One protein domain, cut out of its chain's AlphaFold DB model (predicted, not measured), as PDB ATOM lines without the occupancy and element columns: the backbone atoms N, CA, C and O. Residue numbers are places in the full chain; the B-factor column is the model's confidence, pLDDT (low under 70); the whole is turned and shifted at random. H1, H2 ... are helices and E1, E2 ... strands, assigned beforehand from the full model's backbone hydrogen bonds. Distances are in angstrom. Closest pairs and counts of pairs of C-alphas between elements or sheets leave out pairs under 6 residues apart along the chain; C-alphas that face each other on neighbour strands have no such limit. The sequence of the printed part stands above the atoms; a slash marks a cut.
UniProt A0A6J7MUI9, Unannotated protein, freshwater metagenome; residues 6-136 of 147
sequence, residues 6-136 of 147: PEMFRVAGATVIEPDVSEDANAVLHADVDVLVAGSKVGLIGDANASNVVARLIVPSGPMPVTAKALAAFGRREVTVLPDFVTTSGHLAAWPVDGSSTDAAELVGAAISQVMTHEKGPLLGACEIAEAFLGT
ATOM      1  N   PRO A   6     -31.810  17.226  15.839       87.31
ATOM      2  CA  PRO A   6     -30.951  18.400  15.644       87.31
ATOM      3  C   PRO A   6     -29.448  18.142  15.807       87.31
ATOM      4  O   PRO A   6     -28.645  18.630  15.021       87.31
ATOM      5  N   GLU A   7     -29.048  17.357  16.803       90.56
ATOM      6  CA  GLU A   7     -27.636  17.097  17.077       90.56
ATOM      7  C   GLU A   7     -26.999  16.217  16.002       90.56
ATOM      8  O   GLU A   7     -25.868  16.460  15.592       90.56
ATOM      9  N   MET A   8     -27.751  15.248  15.469       88.44
ATOM     10  CA  MET A   8     -27.286  14.444  14.335       88.44
ATOM     11  C   MET A   8     -27.024  15.316  13.104       88.44
ATOM     12  O   MET A   8     -26.016  15.128  12.424       88.44
ATOM     13  N   PHE A   9     -27.887  16.301  12.843       91.19
ATOM     14  CA  PHE A   9     -27.680  17.257  11.756       91.19
ATOM     15  C   PHE A   9     -26.444  18.133  11.980       91.19
ATOM     16  O   PHE A   9     -25.655  18.302  11.052       91.19
ATOM     17  N   ARG A  10     -26.222  18.628  13.205       93.69
ATOM     18  CA  ARG A  10     -25.012  19.402  13.536       93.69
ATOM     19  C   ARG A  10     -23.738  18.580  13.342       93.69
ATOM     20  O   ARG A  10     -22.796  19.069  12.725       93.69
ATOM     21  N   VAL A  11     -23.719  17.326  13.801       94.56
ATOM     22  CA  VAL A  11     -22.584  16.402  13.602       94.56
ATOM     23  C   VAL A  11     -22.326  16.134  12.117       94.56
ATOM     24  O   VAL A  11     -21.171  16.036  11.706       94.56
ATOM     25  N   ALA A  12     -23.378  16.079  11.297       91.50
ATOM     26  CA  ALA A  12     -23.274  15.968   9.842       91.50
ATOM     27  C   ALA A  12     -22.851  17.280   9.140       91.50
ATOM     28  O   ALA A  12     -22.739  17.305   7.916       91.50
ATOM     29  N   GLY A  13     -22.606  18.362   9.889       95.31
ATOM     30  CA  GLY A  13     -22.143  19.653   9.371       95.31
ATOM     31  C   GLY A  13     -23.255  20.626   8.972       95.31
ATOM     32  O   GLY A  13     -22.964  21.676   8.402       95.31
ATOM     33  N   ALA A  14     -24.521  20.312   9.260       94.56
ATOM     34  CA  ALA A  14     -25.623  21.224   8.986       94.56
ATOM     35  C   ALA A  14     -25.715  22.331  10.046       94.56
ATOM     36  O   ALA A  14     -25.529  22.104  11.244       94.56
ATOM     37  N   THR A  15     -26.085  23.532   9.606       96.00
ATOM     38  CA  THR A  15     -26.552  24.584  10.516       96.00
ATOM     39  C   THR A  15     -28.028  24.344  10.815       96.00
ATOM     40  O   THR A  15     -28.855  24.345   9.908       96.00
ATOM     41  N   VAL A  16     -28.359  24.107  12.086       94.31
ATOM     42  CA  VAL A  16     -29.745  23.909  12.526       94.31
ATOM     43  C   VAL A  16     -30.333  25.243  12.959       94.31
ATOM     44  O   VAL A  16     -29.774  25.909  13.830       94.31
ATOM     45  N   ILE A  17     -31.470  25.602  12.367       94.00
ATOM     46  CA  ILE A  17     -32.237  26.797  12.712       94.00
ATOM     47  C   ILE A  17     -33.409  26.390  13.606       94.00
ATOM     48  O   ILE A  17     -34.186  25.504  13.254       94.00
ATOM     49  N   GLU A  18     -33.542  27.056  14.752       89.44
ATOM     50  CA  GLU A  18     -34.654  26.892  15.694       89.44
ATOM     51  C   GLU A  18     -35.369  28.247  15.834       89.44
ATOM     52  O   GLU A  18     -34.957  29.074  16.651       89.44
ATOM     53  N   PRO A  19     -36.380  28.538  14.993       90.19
ATOM     54  CA  PRO A  19     -37.105  29.803  15.063       90.19
ATOM     55  C   PRO A  19     -37.883  29.934  16.371       90.19
ATOM     56  O   PRO A  19     -38.405  28.947  16.892       90.19
ATOM     57  N   ASP A  20     -38.016  31.164  16.862       91.06
ATOM     58  CA  ASP A  20     -38.943  31.460  17.950       91.06
ATOM     59  C   ASP A  20     -40.387  31.311  17.447       91.06
ATOM     60  O   ASP A  20     -40.805  31.976  16.498       91.06
ATOM     61  N   VAL A  21     -41.133  30.406  18.077       91.69
ATOM     62  CA  VAL A  21     -42.523  30.063  17.735       91.69
ATOM     63  C   VAL A  21     -43.526  30.576  18.772       91.69
ATOM     64  O   VAL A  21     -44.688  30.174  18.747       91.69
ATOM     65  N   SER A  22     -43.089  31.423  19.709       92.31
ATOM     66  CA  SER A  22     -43.937  31.949  20.787       92.31
ATOM     67  C   SER A  22     -45.127  32.770  20.273       92.31
ATOM     68  O   SER A  22     -46.228  32.635  20.803       92.31
ATOM     69  N   GLU A  23     -44.922  33.555  19.212       92.81
ATOM     70  CA  GLU A  23     -45.943  34.427  18.609       92.81
ATOM     71  C   GLU A  23     -46.585  33.828  17.340       92.81
ATOM     72  O   GLU A  23     -47.773  34.030  17.089       92.81
ATOM     73  N   ASP A  24     -45.831  33.061  16.540       91.81
ATOM     74  CA  ASP A  24     -46.332  32.361  15.347       91.81
ATOM     75  C   ASP A  24     -45.800  30.927  15.286       91.81
ATOM     76  O   ASP A  24     -44.631  30.674  14.987       91.81
ATOM     77  N   ALA A  25     -46.695  29.960  15.481       88.31
ATOM     78  CA  ALA A  25     -46.364  28.544  15.373       88.31
ATOM     79  C   ALA A  25     -45.877  28.134  13.965       88.31
ATOM     80  O   ALA A  25     -45.205  27.110  13.830       88.31
ATOM     81  N   ASN A  26     -46.192  28.903  12.913       92.31
ATOM     82  CA  ASN A  26     -45.703  28.650  11.555       92.31
ATOM     83  C   ASN A  26     -44.309  29.232  11.291       92.31
ATOM     84  O   ASN A  26     -43.758  28.944  10.230       92.31
ATOM     85  N   ALA A  27     -43.700  29.980  12.219       93.69
ATOM     86  CA  ALA A  27     -42.358  30.537  12.027       93.69
ATOM     87  C   ALA A  27     -41.326  29.452  11.659       93.69
ATOM     88  O   ALA A  27     -40.448  29.682  10.830       93.69
ATOM     89  N   VAL A  28     -41.497  28.232  12.181       93.12
ATOM     90  CA  VAL A  28     -40.683  27.062  11.810       93.12
ATOM     91  C   VAL A  28     -40.808  26.666  10.333       93.12
ATOM     92  O   VAL A  28     -39.830  26.251   9.722       93.12
ATOM     93  N   LEU A  29     -41.993  26.815   9.735       95.62
ATOM     94  CA  LEU A  29     -42.258  26.471   8.334       95.62
ATOM     95  C   LEU A  29     -41.736  27.541   7.366       95.62
ATOM     96  O   LEU A  29     -41.528  27.256   6.188       95.62
ATOM     97  N   HIS A  30     -41.561  28.768   7.855       94.69
ATOM     98  CA  HIS A  30     -41.152  29.933   7.069       94.69
ATOM     99  C   HIS A  30     -39.660  30.265   7.223       94.69
ATOM    100  O   HIS A  30     -39.195  31.259   6.668       94.69
ATOM    101  N   ALA A  31     -38.915  29.464   7.989       94.88
ATOM    102  CA  ALA A  31     -37.488  29.658   8.199       94.88
ATOM    103  C   ALA A  31     -36.708  29.591   6.878       94.88
ATOM    104  O   ALA A  31     -36.984  28.735   6.037       94.88
ATOM    105  N   ASP A  32     -35.706  30.459   6.733       95.00
ATOM    106  CA  ASP A  32     -34.777  30.450   5.601       95.00
ATOM    107  C   ASP A  32     -33.769  29.303   5.752       95.00
ATOM    108  O   ASP A  32     -32.742  29.426   6.420       95.00
ATOM    109  N   VAL A  33     -34.136  28.140   5.212       96.19
ATOM    110  CA  VAL A  33     -33.368  26.894   5.294       96.19
ATOM    111  C   VAL A  33     -33.371  26.187   3.948       96.19
ATOM    112  O   VAL A  33     -34.364  26.211   3.232       96.19
ATOM    113  N   ASP A  34     -32.308  25.463   3.611       96.44
ATOM    114  CA  ASP A  34     -32.326  24.611   2.417       96.44
ATOM    115  C   ASP A  34     -33.280  23.415   2.580       96.44
ATOM    116  O   ASP A  34     -33.959  23.019   1.628       96.44
ATOM    117  N   VAL A  35     -33.343  22.850   3.793       96.25
ATOM    118  CA  VAL A  35     -34.084  21.624   4.117       96.25
ATOM    119  C   VAL A  35     -35.036  21.858   5.286       96.25
ATOM    120  O   VAL A  35     -34.607  22.220   6.380       96.25
ATOM    121  N   LEU A  36     -36.321  21.574   5.074       96.56
ATOM    122  CA  LEU A  36     -37.358  21.585   6.103       96.56
ATOM    123  C   LEU A  36     -37.808  20.153   6.416       96.56
ATOM    124  O   LEU A  36     -38.341  19.458   5.551       96.56
ATOM    125  N   VAL A  37     -37.640  19.717   7.667       95.50
ATOM    126  CA  VAL A  37     -38.156  18.423   8.143       95.50
ATOM    127  C   VAL A  37     -39.556  18.620   8.726       95.50
ATOM    128  O   VAL A  37     -39.719  19.332   9.715       95.50
ATOM    129  N   ALA A  38     -40.575  18.000   8.127       95.25
ATOM    130  CA  ALA A  38     -41.981  18.278   8.432       95.25
ATOM    131  C   ALA A  38     -42.779  16.996   8.714       95.25
ATOM    132  O   ALA A  38     -42.802  16.087   7.894       95.25
ATOM    133  N   GLY A  39     -43.483  16.913   9.845       94.31
ATOM    134  CA  GLY A  39     -44.218  15.680  10.169       94.31
ATOM    135  C   GLY A  39     -45.088  15.696  11.419       94.31
ATOM    136  O   GLY A  39     -45.550  14.641  11.838       94.31
ATOM    137  N   SER A  40     -45.327  16.858  12.036       92.81
ATOM    138  CA  SER A  40     -46.091  16.935  13.291       92.81
ATOM    139  C   SER A  40     -47.580  16.604  13.131       92.81
ATOM    140  O   SER A  40     -48.217  16.196  14.100       92.81
ATOM    141  N   LYS A  41     -48.144  16.778  11.927       94.31
ATOM    142  CA  LYS A  41     -49.515  16.389  11.571       94.31
ATOM    143  C   LYS A  41     -49.698  16.269  10.056       94.31
ATOM    144  O   LYS A  41     -48.959  16.883   9.287       94.31
ATOM    145  N   VAL A  42     -50.752  15.559   9.653       96.25
ATOM    146  CA  VAL A  42     -51.258  15.547   8.271       96.25
ATOM    147  C   VAL A  42     -51.696  16.960   7.870       96.25
ATOM    148  O   VAL A  42     -52.324  17.669   8.660       96.25
ATOM    149  N   GLY A  43     -51.359  17.374   6.648       96.00
ATOM    150  CA  GLY A  43     -51.731  18.682   6.103       96.00
ATOM    151  C   GLY A  43     -51.117  19.870   6.849       96.00
ATOM    152  O   GLY A  43     -51.686  20.960   6.833       96.00
ATOM    153  N   LEU A  44     -49.979  19.671   7.526       96.88
ATOM    154  CA  LEU A  44     -49.213  20.731   8.190       96.88
ATOM    155  C   LEU A  44     -48.926  21.916   7.256       96.88
ATOM    156  O   LEU A  44     -49.042  23.070   7.668       96.88
ATOM    157  N   ILE A  45     -48.577  21.617   6.006       97.50
ATOM    158  CA  ILE A  45     -48.272  22.582   4.959       97.50
ATOM    159  C   ILE A  45     -49.401  22.554   3.927       97.50
ATOM    160  O   ILE A  45     -49.616  21.575   3.202       97.50
ATOM    161  N   GLY A  46     -50.141  23.655   3.870       96.12
ATOM    162  CA  GLY A  46     -51.359  23.787   3.084       96.12
ATOM    163  C   GLY A  46     -51.538  25.188   2.527       96.12
ATOM    164  O   GLY A  46     -50.629  26.010   2.560       96.12
ATOM    165  N   ASP A  47     -52.735  25.472   2.022       94.06
ATOM    166  CA  ASP A  47     -53.058  26.756   1.386       94.06
ATOM    167  C   ASP A  47     -52.733  27.980   2.256       94.06
ATOM    168  O   ASP A  47     -52.319  29.014   1.745       94.06
ATOM    169  N   ALA A  48     -52.882  27.844   3.577       93.88
ATOM    170  CA  ALA A  48     -52.698  28.933   4.529       93.88
ATOM    171  C   ALA A  48     -51.233  29.361   4.736       93.88
ATOM    172  O   ALA A  48     -50.998  30.489   5.154       93.88
ATOM    173  N   ASN A  49     -50.256  28.479   4.489       95.50
ATOM    174  CA  ASN A  49     -48.845  28.731   4.822       95.50
ATOM    175  C   ASN A  49     -47.850  28.344   3.714       95.50
ATOM    176  O   ASN A  49     -46.711  28.808   3.729       95.50
ATOM    177  N   ALA A  50     -48.256  27.574   2.697       95.88
ATOM    178  CA  ALA A  50     -47.361  27.124   1.630       95.88
ATOM    179  C   ALA A  50     -46.729  28.283   0.841       95.88
ATOM    180  O   ALA A  50     -45.596  28.158   0.378       95.88
ATOM    181  N   SER A  51     -47.410  29.427   0.702       95.06
ATOM    182  CA  SER A  51     -46.850  30.616   0.037       95.06
ATOM    183  C   SER A  51     -45.608  31.167   0.738       95.06
ATOM    184  O   SER A  51     -44.751  31.742   0.075       95.06
ATOM    185  N   ASN A  52     -45.495  30.952   2.047       95.31
ATOM    186  CA  ASN A  52     -44.446  31.518   2.890       95.31
ATOM    187  C   ASN A  52     -43.302  30.531   3.149       95.31
ATOM    188  O   ASN A  52     -42.282  30.913   3.712       95.31
ATOM    189  N   VAL A  53     -43.446  29.269   2.733       96.75
ATOM    190  CA  VAL A  53     -42.338  28.308   2.748       96.75
ATOM    191  C   VAL A  53     -41.280  28.772   1.750       96.75
ATOM    192  O   VAL A  53     -41.590  29.007   0.577       96.75
ATOM    193  N   VAL A  54     -40.044  28.897   2.231       95.06
ATOM    194  CA  VAL A  54     -38.860  29.271   1.438       95.06
ATOM    195  C   VAL A  54     -37.879  28.110   1.250       95.06
ATOM    196  O   VAL A  54     -36.972  28.210   0.429       95.06
ATOM    197  N   ALA A  55     -38.088  26.995   1.957       97.00
ATOM    198  CA  ALA A  55     -37.224  25.828   1.857       97.00
ATOM    199  C   ALA A  55     -37.202  25.214   0.455       97.00
ATOM    200  O   ALA A  55     -38.215  25.190  -0.241       97.00
ATOM    201  N   ARG A  56     -36.048  24.668   0.060       96.06
ATOM    202  CA  ARG A  56     -35.836  24.059  -1.266       96.06
ATOM    203  C   ARG A  56     -36.220  22.583  -1.288       96.06
ATOM    204  O   ARG A  56     -36.678  22.071  -2.309       96.06
ATOM    205  N   LEU A  57     -36.051  21.908  -0.155       97.25
ATOM    206  CA  LEU A  57     -36.380  20.503   0.037       97.25
ATOM    207  C   LEU A  57     -37.214  20.322   1.306       97.25
ATOM    208  O   LEU A  57     -36.816  20.735   2.392       97.25
ATOM    209  N   ILE A  58     -38.347  19.645   1.177       97.62
ATOM    210  CA  ILE A  58     -39.175  19.202   2.293       97.62
ATOM    211  C   ILE A  58     -38.964  17.701   2.471       97.62
ATOM    212  O   ILE A  58     -39.226  16.915   1.556       97.62
ATOM    213  N   VAL A  59     -38.512  17.309   3.660       97.19
ATOM    214  CA  VAL A  59     -38.302  15.916   4.066       97.19
ATOM    215  C   VAL A  59     -39.389  15.541   5.071       97.19
ATOM    216  O   VAL A  59     -39.344  15.992   6.220       97.19
ATOM    217  N   PRO A  60     -40.391  14.737   4.682       97.25
ATOM    218  CA  PRO A  60     -41.403  14.307   5.628       97.25
ATOM    219  C   PRO A  60     -40.819  13.434   6.745       97.25
ATOM    220  O   PRO A  60     -40.073  12.493   6.477       97.25
ATOM    221  N   SER A  61     -41.199  13.712   7.991       94.94
ATOM    222  CA  SER A  61     -40.929  12.865   9.166       94.94
ATOM    223  C   SER A  61     -42.192  12.215   9.742       94.94
ATOM    224  O   SER A  61     -42.127  11.490  10.733       94.94
ATOM    225  N   GLY A  62     -43.339  12.457   9.112       94.56
ATOM    226  CA  GLY A  62     -44.639  11.887   9.444       94.56
ATOM    227  C   GLY A  62     -45.511  11.782   8.191       94.56
ATOM    228  O   GLY A  62     -45.093  12.241   7.126       94.56
ATOM    229  N   PRO A  63     -46.708  11.184   8.299       94.12
ATOM    230  CA  PRO A  63     -47.578  10.959   7.153       94.12
ATOM    231  C   PRO A  63     -48.183  12.266   6.629       94.12
ATOM    232  O   PRO A  63     -48.687  13.095   7.388       94.12
ATOM    233  N   MET A  64     -48.160  12.406   5.308       95.00
ATOM    234  CA  MET A  64     -48.869  13.379   4.481       95.00
ATOM    235  C   MET A  64     -48.809  14.823   5.020       95.00
ATOM    236  O   MET A  64     -49.850  15.475   5.154       95.00
ATOM    237  N   PRO A  65     -47.617  15.371   5.346       97.25
ATOM    238  CA  PRO A  65     -47.515  16.700   5.942       97.25
ATOM    239  C   PRO A  65     -47.828  17.818   4.941       97.25
ATOM    240  O   PRO A  65     -48.111  18.934   5.361       97.25
ATOM    241  N   VAL A  66     -47.793  17.544   3.632       97.12
ATOM    242  CA  VAL A  66     -48.065  18.512   2.560       97.12
ATOM    243  C   VAL A  66     -49.363  18.134   1.847       97.12
ATOM    244  O   VAL A  66     -49.513  17.009   1.378       97.12
ATOM    245  N   THR A  67     -50.297  19.079   1.744       96.44
ATOM    246  CA  THR A  67     -51.551  18.893   0.984       96.44
ATOM    247  C   THR A  67     -51.319  18.868  -0.530       96.44
ATOM    248  O   THR A  67     -50.357  19.455  -1.030       96.44
ATOM    249  N   ALA A  68     -52.249  18.293  -1.295       93.88
ATOM    250  CA  ALA A  68     -52.207  18.257  -2.758       93.88
ATOM    251  C   ALA A  68     -52.097  19.657  -3.380       93.88
ATOM    252  O   ALA A  68     -51.323  19.879  -4.316       93.88
ATOM    253  N   LYS A  69     -52.841  20.630  -2.834       94.06
ATOM    254  CA  LYS A  69     -52.806  22.023  -3.302       94.06
ATOM    255  C   LYS A  69     -51.435  22.662  -3.063       94.06
ATOM    256  O   LYS A  69     -50.926  23.336  -3.959       94.06
ATOM    257  N   ALA A  70     -50.829  22.428  -1.896       96.06
ATOM    258  CA  ALA A  70     -49.486  22.918  -1.589       96.06
ATOM    259  C   ALA A  70     -48.427  22.260  -2.484       96.06
ATOM    260  O   ALA A  70     -47.622  22.964  -3.086       96.06
ATOM    261  N   LEU A  71     -48.488  20.938  -2.671       95.06
ATOM    262  CA  LEU A  71     -47.597  20.201  -3.571       95.06
ATOM    263  C   LEU A  71     -47.641  20.758  -5.007       95.06
ATOM    264  O   LEU A  71     -46.605  21.021  -5.614       95.06
ATOM    265  N   ALA A  72     -48.842  21.020  -5.534       92.25
ATOM    266  CA  ALA A  72     -49.022  21.609  -6.860       92.25
ATOM    267  C   ALA A  72     -48.536  23.070  -6.957       92.25
ATOM    268  O   ALA A  72     -48.227  23.556  -8.050       92.25
ATOM    269  N   ALA A  73     -48.510  23.809  -5.845       92.38
ATOM    270  CA  ALA A  73     -47.927  25.148  -5.782       92.38
ATOM    271  C   ALA A  73     -46.392  25.099  -5.713       92.38
ATOM    272  O   ALA A  73     -45.728  25.920  -6.341       92.38
ATOM    273  N   PHE A  74     -45.838  24.110  -5.012       94.25
ATOM    274  CA  PHE A  74     -44.402  23.893  -4.865       94.25
ATOM    275  C   PHE A  74     -43.706  23.493  -6.157       94.25
ATOM    276  O   PHE A  74     -42.652  24.050  -6.455       94.25
ATOM    277  N   GLY A  75     -44.337  22.660  -6.992       84.44
ATOM    278  CA  GLY A  75     -43.796  22.337  -8.317       84.44
ATOM    279  C   GLY A  75     -43.553  23.572  -9.201       84.44
ATOM    280  O   GLY A  75     -42.623  23.585  -9.996       84.44
ATOM    281  N   ARG A  76     -44.329  24.651  -9.022       83.81
ATOM    282  CA  ARG A  76     -44.146  25.930  -9.741       83.81
ATOM    283  C   ARG A  76     -43.067  26.836  -9.141       83.81
ATOM    284  O   ARG A  76     -42.700  27.822  -9.767       83.81
ATOM    285  N   ARG A  77     -42.615  26.540  -7.921       88.31
ATOM    286  CA  ARG A  77     -41.656  27.334  -7.135       88.31
ATOM    287  C   ARG A  77     -40.348  26.580  -6.875       88.31
ATOM    288  O   ARG A  77     -39.578  27.011  -6.027       88.31
ATOM    289  N   GLU A  78     -40.136  25.458  -7.563       87.25
ATOM    290  CA  GLU A  78     -38.951  24.600  -7.422       87.25
ATOM    291  C   GLU A  78     -38.714  24.087  -5.987       87.25
ATOM    292  O   GLU A  78     -37.592  23.762  -5.603       87.25
ATOM    293  N   VAL A  79     -39.783  23.967  -5.193       95.50
ATOM    294  CA  VAL A  79     -39.732  23.340  -3.867       95.50
ATOM    295  C   VAL A  79     -39.986  21.844  -4.033       95.50
ATOM    296  O   VAL A  79     -41.046  21.422  -4.497       95.50
ATOM    297  N   THR A  80     -39.007  21.028  -3.654       96.56
ATOM    298  CA  THR A  80     -39.071  19.570  -3.791       96.56
ATOM    299  C   THR A  80     -39.650  18.941  -2.530       96.56
ATOM    300  O   THR A  80     -39.207  19.249  -1.430       96.56
ATOM    301  N   VAL A  81     -40.607  18.023  -2.672       97.19
ATOM    302  CA  VAL A  81     -41.168  17.250  -1.552       97.19
ATOM    303  C   VAL A  81     -40.815  15.779  -1.739       97.19
ATOM    304  O   VAL A  81     -41.153  15.191  -2.771       97.19
ATOM    305  N   LEU A  82     -40.130  15.189  -0.756       98.06
ATOM    306  CA  LEU A  82     -39.837  13.755  -0.765       98.06
ATOM    307  C   LEU A  82     -41.091  12.920  -0.443       98.06
ATOM    308  O   LEU A  82     -41.978  13.403   0.260       98.06
ATOM    309  N   PRO A  83     -41.175  11.667  -0.929       97.56
ATOM    310  CA  PRO A  83     -42.249  10.743  -0.572       97.56
ATOM    311  C   PRO A  83     -42.205  10.354   0.909       97.56
ATOM    312  O   PRO A  83     -41.264   9.707   1.364       97.56
ATOM    313  N   ASP A  84     -43.252  10.697   1.650       96.81
ATOM    314  CA  ASP A  84     -43.383  10.449   3.089       96.81
ATOM    315  C   ASP A  84     -43.352   8.963   3.459       96.81
ATOM    316  O   ASP A  84     -42.677   8.562   4.409       96.81
ATOM    317  N   PHE A  85     -44.021   8.129   2.668       95.12
ATOM    318  CA  PHE A  85     -44.056   6.680   2.846       95.12
ATOM    319  C   PHE A  85     -42.706   6.007   2.566       95.12
ATOM    320  O   PHE A  85     -42.551   4.834   2.890       95.12
ATOM    321  N   VAL A  86     -41.732   6.726   1.994       96.12
ATOM    322  CA  VAL A  86     -40.346   6.262   1.828       96.12
ATOM    323  C   VAL A  86     -39.448   6.872   2.903       96.12
ATOM    324  O   VAL A  86     -38.689   6.156   3.544       96.12
ATOM    325  N   THR A  87     -39.541   8.178   3.177       95.81
ATOM    326  CA  THR A  87     -38.683   8.816   4.195       95.81
ATOM    327  C   THR A  87     -38.950   8.294   5.605       95.81
ATOM    328  O   THR A  87     -38.039   8.258   6.431       95.81
ATOM    329  N   THR A  88     -40.173   7.841   5.888       93.88
ATOM    330  CA  THR A  88     -40.551   7.269   7.190       93.88
ATOM    331  C   THR A  88     -40.428   5.739   7.255       93.88
ATOM    332  O   THR A  88     -40.636   5.145   8.317       93.88
ATOM    333  N   SER A  89     -40.034   5.071   6.161       92.25
ATOM    334  CA  SER A  89     -40.030   3.603   6.063       92.25
ATOM    335  C   SER A  89     -38.843   2.918   6.739       92.25
ATOM    336  O   SER A  89     -38.779   1.692   6.738       92.25
ATOM    337  N   GLY A  90     -37.900   3.664   7.328       88.94
ATOM    338  CA  GLY A  90     -36.678   3.091   7.907       88.94
ATOM    339  C   GLY A  90     -36.938   2.009   8.964       88.94
ATOM    340  O   GLY A  90     -36.189   1.043   9.062       88.94
ATOM    341  N   HIS A  91     -38.051   2.104   9.697       85.50
ATOM    342  CA  HIS A  91     -38.460   1.083  10.666       85.50
ATOM    343  C   HIS A  91     -38.795  -0.278  10.027       85.50
ATOM    344  O   HIS A  91     -38.666  -1.301  10.692       85.50
ATOM    345  N   LEU A  92     -39.179  -0.317   8.745       83.69
ATOM    346  CA  LEU A  92     -39.447  -1.564   8.021       83.69
ATOM    347  C   LEU A  92     -38.159  -2.354   7.747       83.69
ATOM    348  O   LEU A  92     -38.193  -3.581   7.725       83.69
ATOM    349  N   ALA A  93     -37.011  -1.678   7.614       79.25
ATOM    350  CA  ALA A  93     -35.708  -2.333   7.458       79.25
ATOM    351  C   ALA A  93     -35.223  -3.025   8.748       79.25
ATOM    352  O   ALA A  93     -34.367  -3.905   8.695       79.25
ATOM    353  N   ALA A  94     -35.790  -2.664   9.906       73.38
ATOM    354  CA  ALA A  94     -35.488  -3.293  11.191       73.38
ATOM    355  C   ALA A  94     -36.257  -4.610  11.427       73.38
ATOM    356  O   ALA A  94     -36.045  -5.248  12.459       73.38
ATOM    357  N   TRP A  95     -37.136  -5.023  10.501       73.62
ATOM    358  CA  TRP A  95     -37.927  -6.254  10.613       73.62
ATOM    359  C   TRP A  95     -37.722  -7.205   9.418       73.62
ATOM    360  O   TRP A  95     -38.647  -7.460   8.643       73.62
ATOM    361  N   PRO A  96     -36.513  -7.760   9.252       74.25
ATOM    362  CA  PRO A  96     -36.240  -8.755   8.220       74.25
ATOM    363  C   PRO A  96     -37.051 -10.040   8.453       74.25
ATOM    364  O   PRO A  96     -37.132 -10.552   9.570       74.25
ATOM    365  N   VAL A  97     -37.629 -10.598   7.389       74.56
ATOM    366  CA  VAL A  97     -38.412 -11.850   7.454       74.56
ATOM    367  C   VAL A  97     -37.501 -13.085   7.558       74.56
ATOM    368  O   VAL A  97     -37.912 -14.123   8.070       74.56
ATOM    369  N   ASP A  98     -36.252 -12.967   7.111       82.06
ATOM    370  CA  ASP A  98     -35.247 -14.034   7.042       82.06
ATOM    371  C   ASP A  98     -34.094 -13.868   8.054       82.06
ATOM    372  O   ASP A  98     -33.141 -14.646   8.044       82.06
ATOM    373  N   GLY A  99     -34.170 -12.862   8.932       73.81
ATOM    374  CA  GLY A  99     -33.123 -12.543   9.907       73.81
ATOM    375  C   GLY A  99     -31.905 -11.795   9.341       73.81
ATOM    376  O   GLY A  99     -30.933 -11.609  10.072       73.81
ATOM    377  N   SER A 100     -31.936 -11.358   8.077       79.88
ATOM    378  CA  SER A 100     -30.898 -10.506   7.477       79.88
ATOM    379  C   SER A 100     -30.858  -9.104   8.101       79.88
ATOM    380  O   SER A 100     -31.865  -8.592   8.558       79.88
ATOM    381  N   SER A 101     -29.714  -8.420   8.119       74.38
ATOM    382  CA  SER A 101     -29.688  -6.994   8.483       74.38
ATOM    383  C   SER A 101     -29.717  -6.146   7.218       74.38
ATOM    384  O   SER A 101     -28.826  -6.285   6.381       74.38
ATOM    385  N   THR A 102     -30.692  -5.247   7.094       83.44
ATOM    386  CA  THR A 102     -30.698  -4.222   6.041       83.44
ATOM    387  C   THR A 102     -30.336  -2.873   6.652       83.44
ATOM    388  O   THR A 102     -30.941  -2.464   7.643       83.44
ATOM    389  N   ASP A 103     -29.361  -2.173   6.070       87.94
ATOM    390  CA  ASP A 103     -29.095  -0.783   6.440       87.94
ATOM    391  C   ASP A 103     -30.269   0.088   5.967       87.94
ATOM    392  O   ASP A 103     -30.510   0.273   4.771       87.94
ATOM    393  N   ALA A 104     -31.036   0.599   6.930       88.81
ATOM    394  CA  ALA A 104     -32.210   1.418   6.668       88.81
ATOM    395  C   ALA A 104     -31.866   2.710   5.912       88.81
ATOM    396  O   ALA A 104     -32.641   3.140   5.058       88.81
ATOM    397  N   ALA A 105     -30.725   3.331   6.224       89.06
ATOM    398  CA  ALA A 105     -30.308   4.573   5.590       89.06
ATOM    399  C   ALA A 105     -29.899   4.324   4.135       89.06
ATOM    400  O   ALA A 105     -30.294   5.091   3.256       89.06
ATOM    401  N   GLU A 106     -29.179   3.230   3.874       91.06
ATOM    402  CA  GLU A 106     -28.822   2.819   2.514       91.06
ATOM    403  C   GLU A 106     -30.071   2.498   1.681       91.06
ATOM    404  O   GLU A 106     -30.236   3.031   0.583       91.06
ATOM    405  N   LEU A 107     -30.997   1.698   2.225       90.88
ATOM    406  CA  LEU A 107     -32.229   1.310   1.536       90.88
ATOM    407  C   LEU A 107     -33.103   2.525   1.186       90.88
ATOM    408  O   LEU A 107     -33.522   2.685   0.038       90.88
ATOM    409  N   VAL A 108     -33.375   3.389   2.170       94.00
ATOM    410  CA  VAL A 108     -34.195   4.594   1.972       94.00
ATOM    411  C   VAL A 108     -33.493   5.561   1.018       94.00
ATOM    412  O   VAL A 108     -34.127   6.086   0.105       94.00
ATOM    413  N   GLY A 109     -32.181   5.761   1.167       95.06
ATOM    414  CA  GLY A 109     -31.391   6.618   0.283       95.06
ATOM    415  C   GLY A 109     -31.408   6.148  -1.175       95.06
ATOM    416  O   GLY A 109     -31.579   6.965  -2.085       95.06
ATOM    417  N   ALA A 110     -31.305   4.837  -1.407       94.69
ATOM    418  CA  ALA A 110     -31.405   4.245  -2.737       94.69
ATOM    419  C   ALA A 110     -32.802   4.444  -3.348       94.69
ATOM    420  O   ALA A 110     -32.908   4.854  -4.504       94.69
ATOM    421  N   ALA A 111     -33.868   4.219  -2.572       95.56
ATOM    422  CA  ALA A 111     -35.242   4.428  -3.026       95.56
ATOM    423  C   ALA A 111     -35.525   5.900  -3.377       95.56
ATOM    424  O   ALA A 111     -36.105   6.184  -4.422       95.56
ATOM    425  N   ILE A 112     -35.063   6.847  -2.552       97.44
ATOM    426  CA  ILE A 112     -35.180   8.283  -2.837       97.44
ATOM    427  C   ILE A 112     -34.411   8.649  -4.112       97.44
ATOM    428  O   ILE A 112     -34.957   9.325  -4.982       97.44
ATOM    429  N   SER A 113     -33.179   8.158  -4.269       97.44
ATOM    430  CA  SER A 113     -32.331   8.462  -5.432       97.44
ATOM    431  C   SER A 113     -32.972   8.064  -6.768       97.44
ATOM    432  O   SER A 113     -32.783   8.765  -7.759       97.44
ATOM    433  N   GLN A 114     -33.777   6.994  -6.797       97.00
ATOM    434  CA  GLN A 114     -34.498   6.554  -8.001       97.00
ATOM    435  C   GLN A 114     -35.542   7.563  -8.497       97.00
ATOM    436  O   GLN A 114     -35.882   7.556  -9.677       97.00
ATOM    437  N   VAL A 115     -36.059   8.424  -7.615       97.38
ATOM    438  CA  VAL A 115     -37.189   9.316  -7.922       97.38
ATOM    439  C   VAL A 115     -36.823  10.800  -7.895       97.38
ATOM    440  O   VAL A 115     -37.645  11.632  -8.273       97.38
ATOM    441  N   MET A 116     -35.595  11.155  -7.502       95.69
ATOM    442  CA  MET A 116     -35.169  12.556  -7.351       95.69
ATOM    443  C   MET A 116     -35.318  13.394  -8.623       95.69
ATOM    444  O   MET A 116     -35.620  14.581  -8.539       95.69
ATOM    445  N   THR A 117     -35.112  12.788  -9.792       93.56
ATOM    446  CA  THR A 117     -35.165  13.463 -11.099       93.56
ATOM    447  C   THR A 117     -36.468  13.208 -11.854       93.56
ATOM    448  O   THR A 117     -36.564  13.511 -13.042       93.56
ATOM    449  N   HIS A 118     -37.478  12.639 -11.189       95.56
ATOM    450  CA  HIS A 118     -38.757  12.346 -11.820       95.56
ATOM    451  C   HIS A 118     -39.457  13.637 -12.274       95.56
ATOM    452  O   HIS A 118     -39.572  14.587 -11.502       95.56
ATOM    453  N   GLU A 119     -39.983  13.659 -13.505       92.06
ATOM    454  CA  GLU A 119     -40.566  14.857 -14.141       92.06
ATOM    455  C   GLU A 119     -41.674  15.505 -13.295       92.06
ATOM    456  O   GLU A 119     -41.777  16.724 -13.198       92.06
ATOM    457  N   LYS A 120     -42.486  14.678 -12.630       90.69
ATOM    458  CA  LYS A 120     -43.596  15.130 -11.773       90.69
ATOM    459  C   LYS A 120     -43.204  15.303 -10.299       90.69
ATOM    460  O   LYS A 120     -44.072  15.428  -9.436       90.69
ATOM    461  N   GLY A 121     -41.907  15.256 -10.011       93.81
ATOM    462  CA  GLY A 121     -41.325  15.291  -8.677       93.81
ATOM    463  C   GLY A 121     -41.259  13.923  -7.974       93.81
ATOM    464  O   GLY A 121     -41.939  12.973  -8.389       93.81
ATOM    465  N   PRO A 122     -40.468  13.821  -6.885       96.88
ATOM    466  CA  PRO A 122     -40.140  12.552  -6.230       96.88
ATOM    467  C   PRO A 122     -41.336  11.799  -5.655       96.88
ATOM    468  O   PRO A 122     -41.416  10.581  -5.795       96.88
ATOM    469  N   LEU A 123     -42.291  12.510  -5.043       95.69
ATOM    470  CA  LEU A 123     -43.493  11.883  -4.489       95.69
ATOM    471  C   LEU A 123     -44.281  11.132  -5.569       95.69
ATOM    472  O   LEU A 123     -44.635   9.971  -5.380       95.69
ATOM    473  N   LEU A 124     -44.527  11.775  -6.715       94.38
ATOM    474  CA  LEU A 124     -45.286  11.150  -7.795       94.38
ATOM    475  C   LEU A 124     -44.502  10.031  -8.482       94.38
ATOM    476  O   LEU A 124     -45.107   9.018  -8.818       94.38
ATOM    477  N   GLY A 125     -43.180  10.171  -8.627       96.62
ATOM    478  CA  GLY A 125     -42.333   9.086  -9.130       96.62
ATOM    479  C   GLY A 125     -42.377   7.850  -8.231       96.62
ATOM    480  O   GLY A 125     -42.527   6.731  -8.715       96.62
ATOM    481  N   ALA A 126     -42.341   8.043  -6.911       97.00
ATOM    482  CA  ALA A 126     -42.445   6.942  -5.961       97.00
ATOM    483  C   ALA A 126     -43.829   6.276  -5.993       97.00
ATOM    484  O   ALA A 126     -43.909   5.051  -5.915       97.00
ATOM    485  N   CYS A 127     -44.911   7.052  -6.152       95.19
ATOM    486  CA  CYS A 127     -46.244   6.487  -6.366       95.19
ATOM    487  C   CYS A 127     -46.294   5.632  -7.637       95.19
ATOM    488  O   CYS A 127     -46.797   4.520  -7.574       95.19
ATOM    489  N   GLU A 128     -45.746   6.101  -8.761       95.12
ATOM    490  CA  GLU A 128     -45.759   5.350 -10.026       95.12
ATOM    491  C   GLU A 128     -44.972   4.027  -9.921       95.12
ATOM    492  O   GLU A 128     -45.453   2.989 -10.379       95.12
ATOM    493  N   ILE A 129     -43.817   4.020  -9.242       95.62
ATOM    494  CA  ILE A 129     -43.053   2.789  -8.960       95.62
ATOM    495  C   ILE A 129     -43.854   1.834  -8.062       95.62
ATOM    496  O   ILE A 129     -43.943   0.639  -8.351       95.62
ATOM    497  N   ALA A 130     -44.454   2.348  -6.984       94.12
ATOM    498  CA  ALA A 130     -45.249   1.541  -6.062       94.12
ATOM    499  C   ALA A 130     -46.500   0.961  -6.743       94.12
ATOM    500  O   ALA A 130     -46.780  -0.226  -6.597       94.12
ATOM    501  N   GLU A 131     -47.220   1.764  -7.528       94.19
ATOM    502  CA  GLU A 131     -48.389   1.358  -8.319       94.19
ATOM    503  C   GLU A 131     -48.016   0.249  -9.318       94.19
ATOM    504  O   GLU A 131     -48.719  -0.760  -9.403       94.19
ATOM    505  N   ALA A 132     -46.882   0.382 -10.017       94.19
ATOM    506  CA  ALA A 132     -46.383  -0.640 -10.935       94.19
ATOM    507  C   ALA A 132     -46.039  -1.954 -10.215       94.19
ATOM    508  O   ALA A 132     -46.411  -3.025 -10.694       94.19
ATOM    509  N   PHE A 133     -45.380  -1.886  -9.052       94.19
ATOM    510  CA  PHE A 133     -45.078  -3.067  -8.241       94.19
ATOM    511  C   PHE A 133     -46.352  -3.747  -7.725       94.19
ATOM    512  O   PHE A 133     -46.508  -4.956  -7.897       94.19
ATOM    513  N   LEU A 134     -47.284  -2.982  -7.147       93.19
ATOM    514  CA  LEU A 134     -48.572  -3.494  -6.669       93.19
ATOM    515  C   LEU A 134     -49.357  -4.164  -7.795       93.19
ATOM    516  O   LEU A 134     -49.896  -5.246  -7.589       93.19
ATOM    517  N   GLY A 135     -49.353  -3.585  -8.998       93.62
ATOM    518  CA  GLY A 135     -50.022  -4.150 -10.172       93.62
ATOM    519  C   GLY A 135     -49.531  -5.543 -10.587       93.62
ATOM    520  O   GLY A 135     -50.212  -6.213 -11.360       93.62
ATOM    521  N   THR A 136     -48.390  -6.014 -10.067       95.88
ATOM    522  CA  THR A 136     -47.897  -7.377 -10.330       95.88
ATOM    523  C   THR A 136     -48.565  -8.455  -9.469       95.88
ATOM    524  O   THR A 136     -48.532  -9.626  -9.846       95.88
TER     525      THR A 136
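AT A GLANCE: This is residues 6 to 136 of the 147 residues of the protein "Unannotated protein" of freshwater metagenome (UniProt A0A6J7MUI9). The model is a two-lobed body with little sheet in it: one lobe is built mostly of loops round a small pair of parallel strands, E1 and E2, with H2 at its border, and the other is a group of helices, H3 to H6, in which H5 is met by H3, H4 and H6. H1, whose centre is the farthest of the elements from the mean of the C-alphas at 17.5 A, lies off by itself and touches no helix, joined to E1 by the long loop of residues 12 to 34, and residues 95 to 100 and 130 to 136 stick out from the helical lobe. The printed part has 131 residues with six named helices and two named strands, in the order H1 E1 E2 H2 H3 H4 H5 H6; the class is mostly helix, though under half of the residues are in named elements. It is compact, with a radius of gyration of the C-alphas of 15.9 A, and spans 51 by 33 by 24 A, only just elongated.

IN THESE COORDINATES: Find C-alpha 6 at (-30.951, 18.400, 15.644), where H1 begins and runs to residue 11. After residues 12 to 34, look for E1 at residues 35 to 38, and after residues 39 to 56 for E2 at residues 57 to 60. H2 holds residues 68 to 77 and is 14.6 A long; C-alpha 68 is at (-52.207, 18.257, -2.758). H3 is residues 84 to 87, H4 residues 89 to 94, and H5 residues 104 to 115, 17.3 A long. H6, residues 122 to 134, is 18.1 A long and ends at C-alpha 134, (-48.572, -3.494, -6.669).

HOW THE PARTS SIT: Start at H5, the hub. With residues 104 to 108 alone it touches H4, Gly 90 and Ala 104 having the closest C-alphas at 4.9 A; the two form a helical hairpin, opposite ways at a steep tilt of 37 degrees, only just steep. With residues 108 to 112 alone it touches H3, closest at the C-alphas of Val 86 and Val 108, 6.4 A. Its residues 112 to 115 touch residues 122 to 126 of H6, about perpendicular at 80 degrees, closest at the C-alphas of Val 115 and Pro 122, 4.7 A. From H3, look to E2: the closest C-alphas, of Pro 60 and Asp 84, are 5.0 A apart. E1 and E2 are parallel neighbours at 25 degrees, with N 36 and O 57 at 2.9 A and N 38 and O 59 at 3.0 A, within hydrogen-bond range. Residues 57 to 58 of E2 also pair, parallel, with residues 80 to 81. H1 and H2 touch no helix. In H1 and H6 every O i to N i+4 pair is within hydrogen-bond range; in H2 4 of 6 are, in H5 7 of 8, and in H4 0 of 2, with 3 of 3 O i to N i+3 pairs; H3 is too short for such a pair.

THE WHOLE: The two C-alphas farthest apart, of Glu 23 and Asp 98, are 51.0 A apart. The printed part has no cut. The links H1 to E1 and E1 to E2 are long. The mean pLDDT of the printed part is 92.7, and no printed residue is under 70.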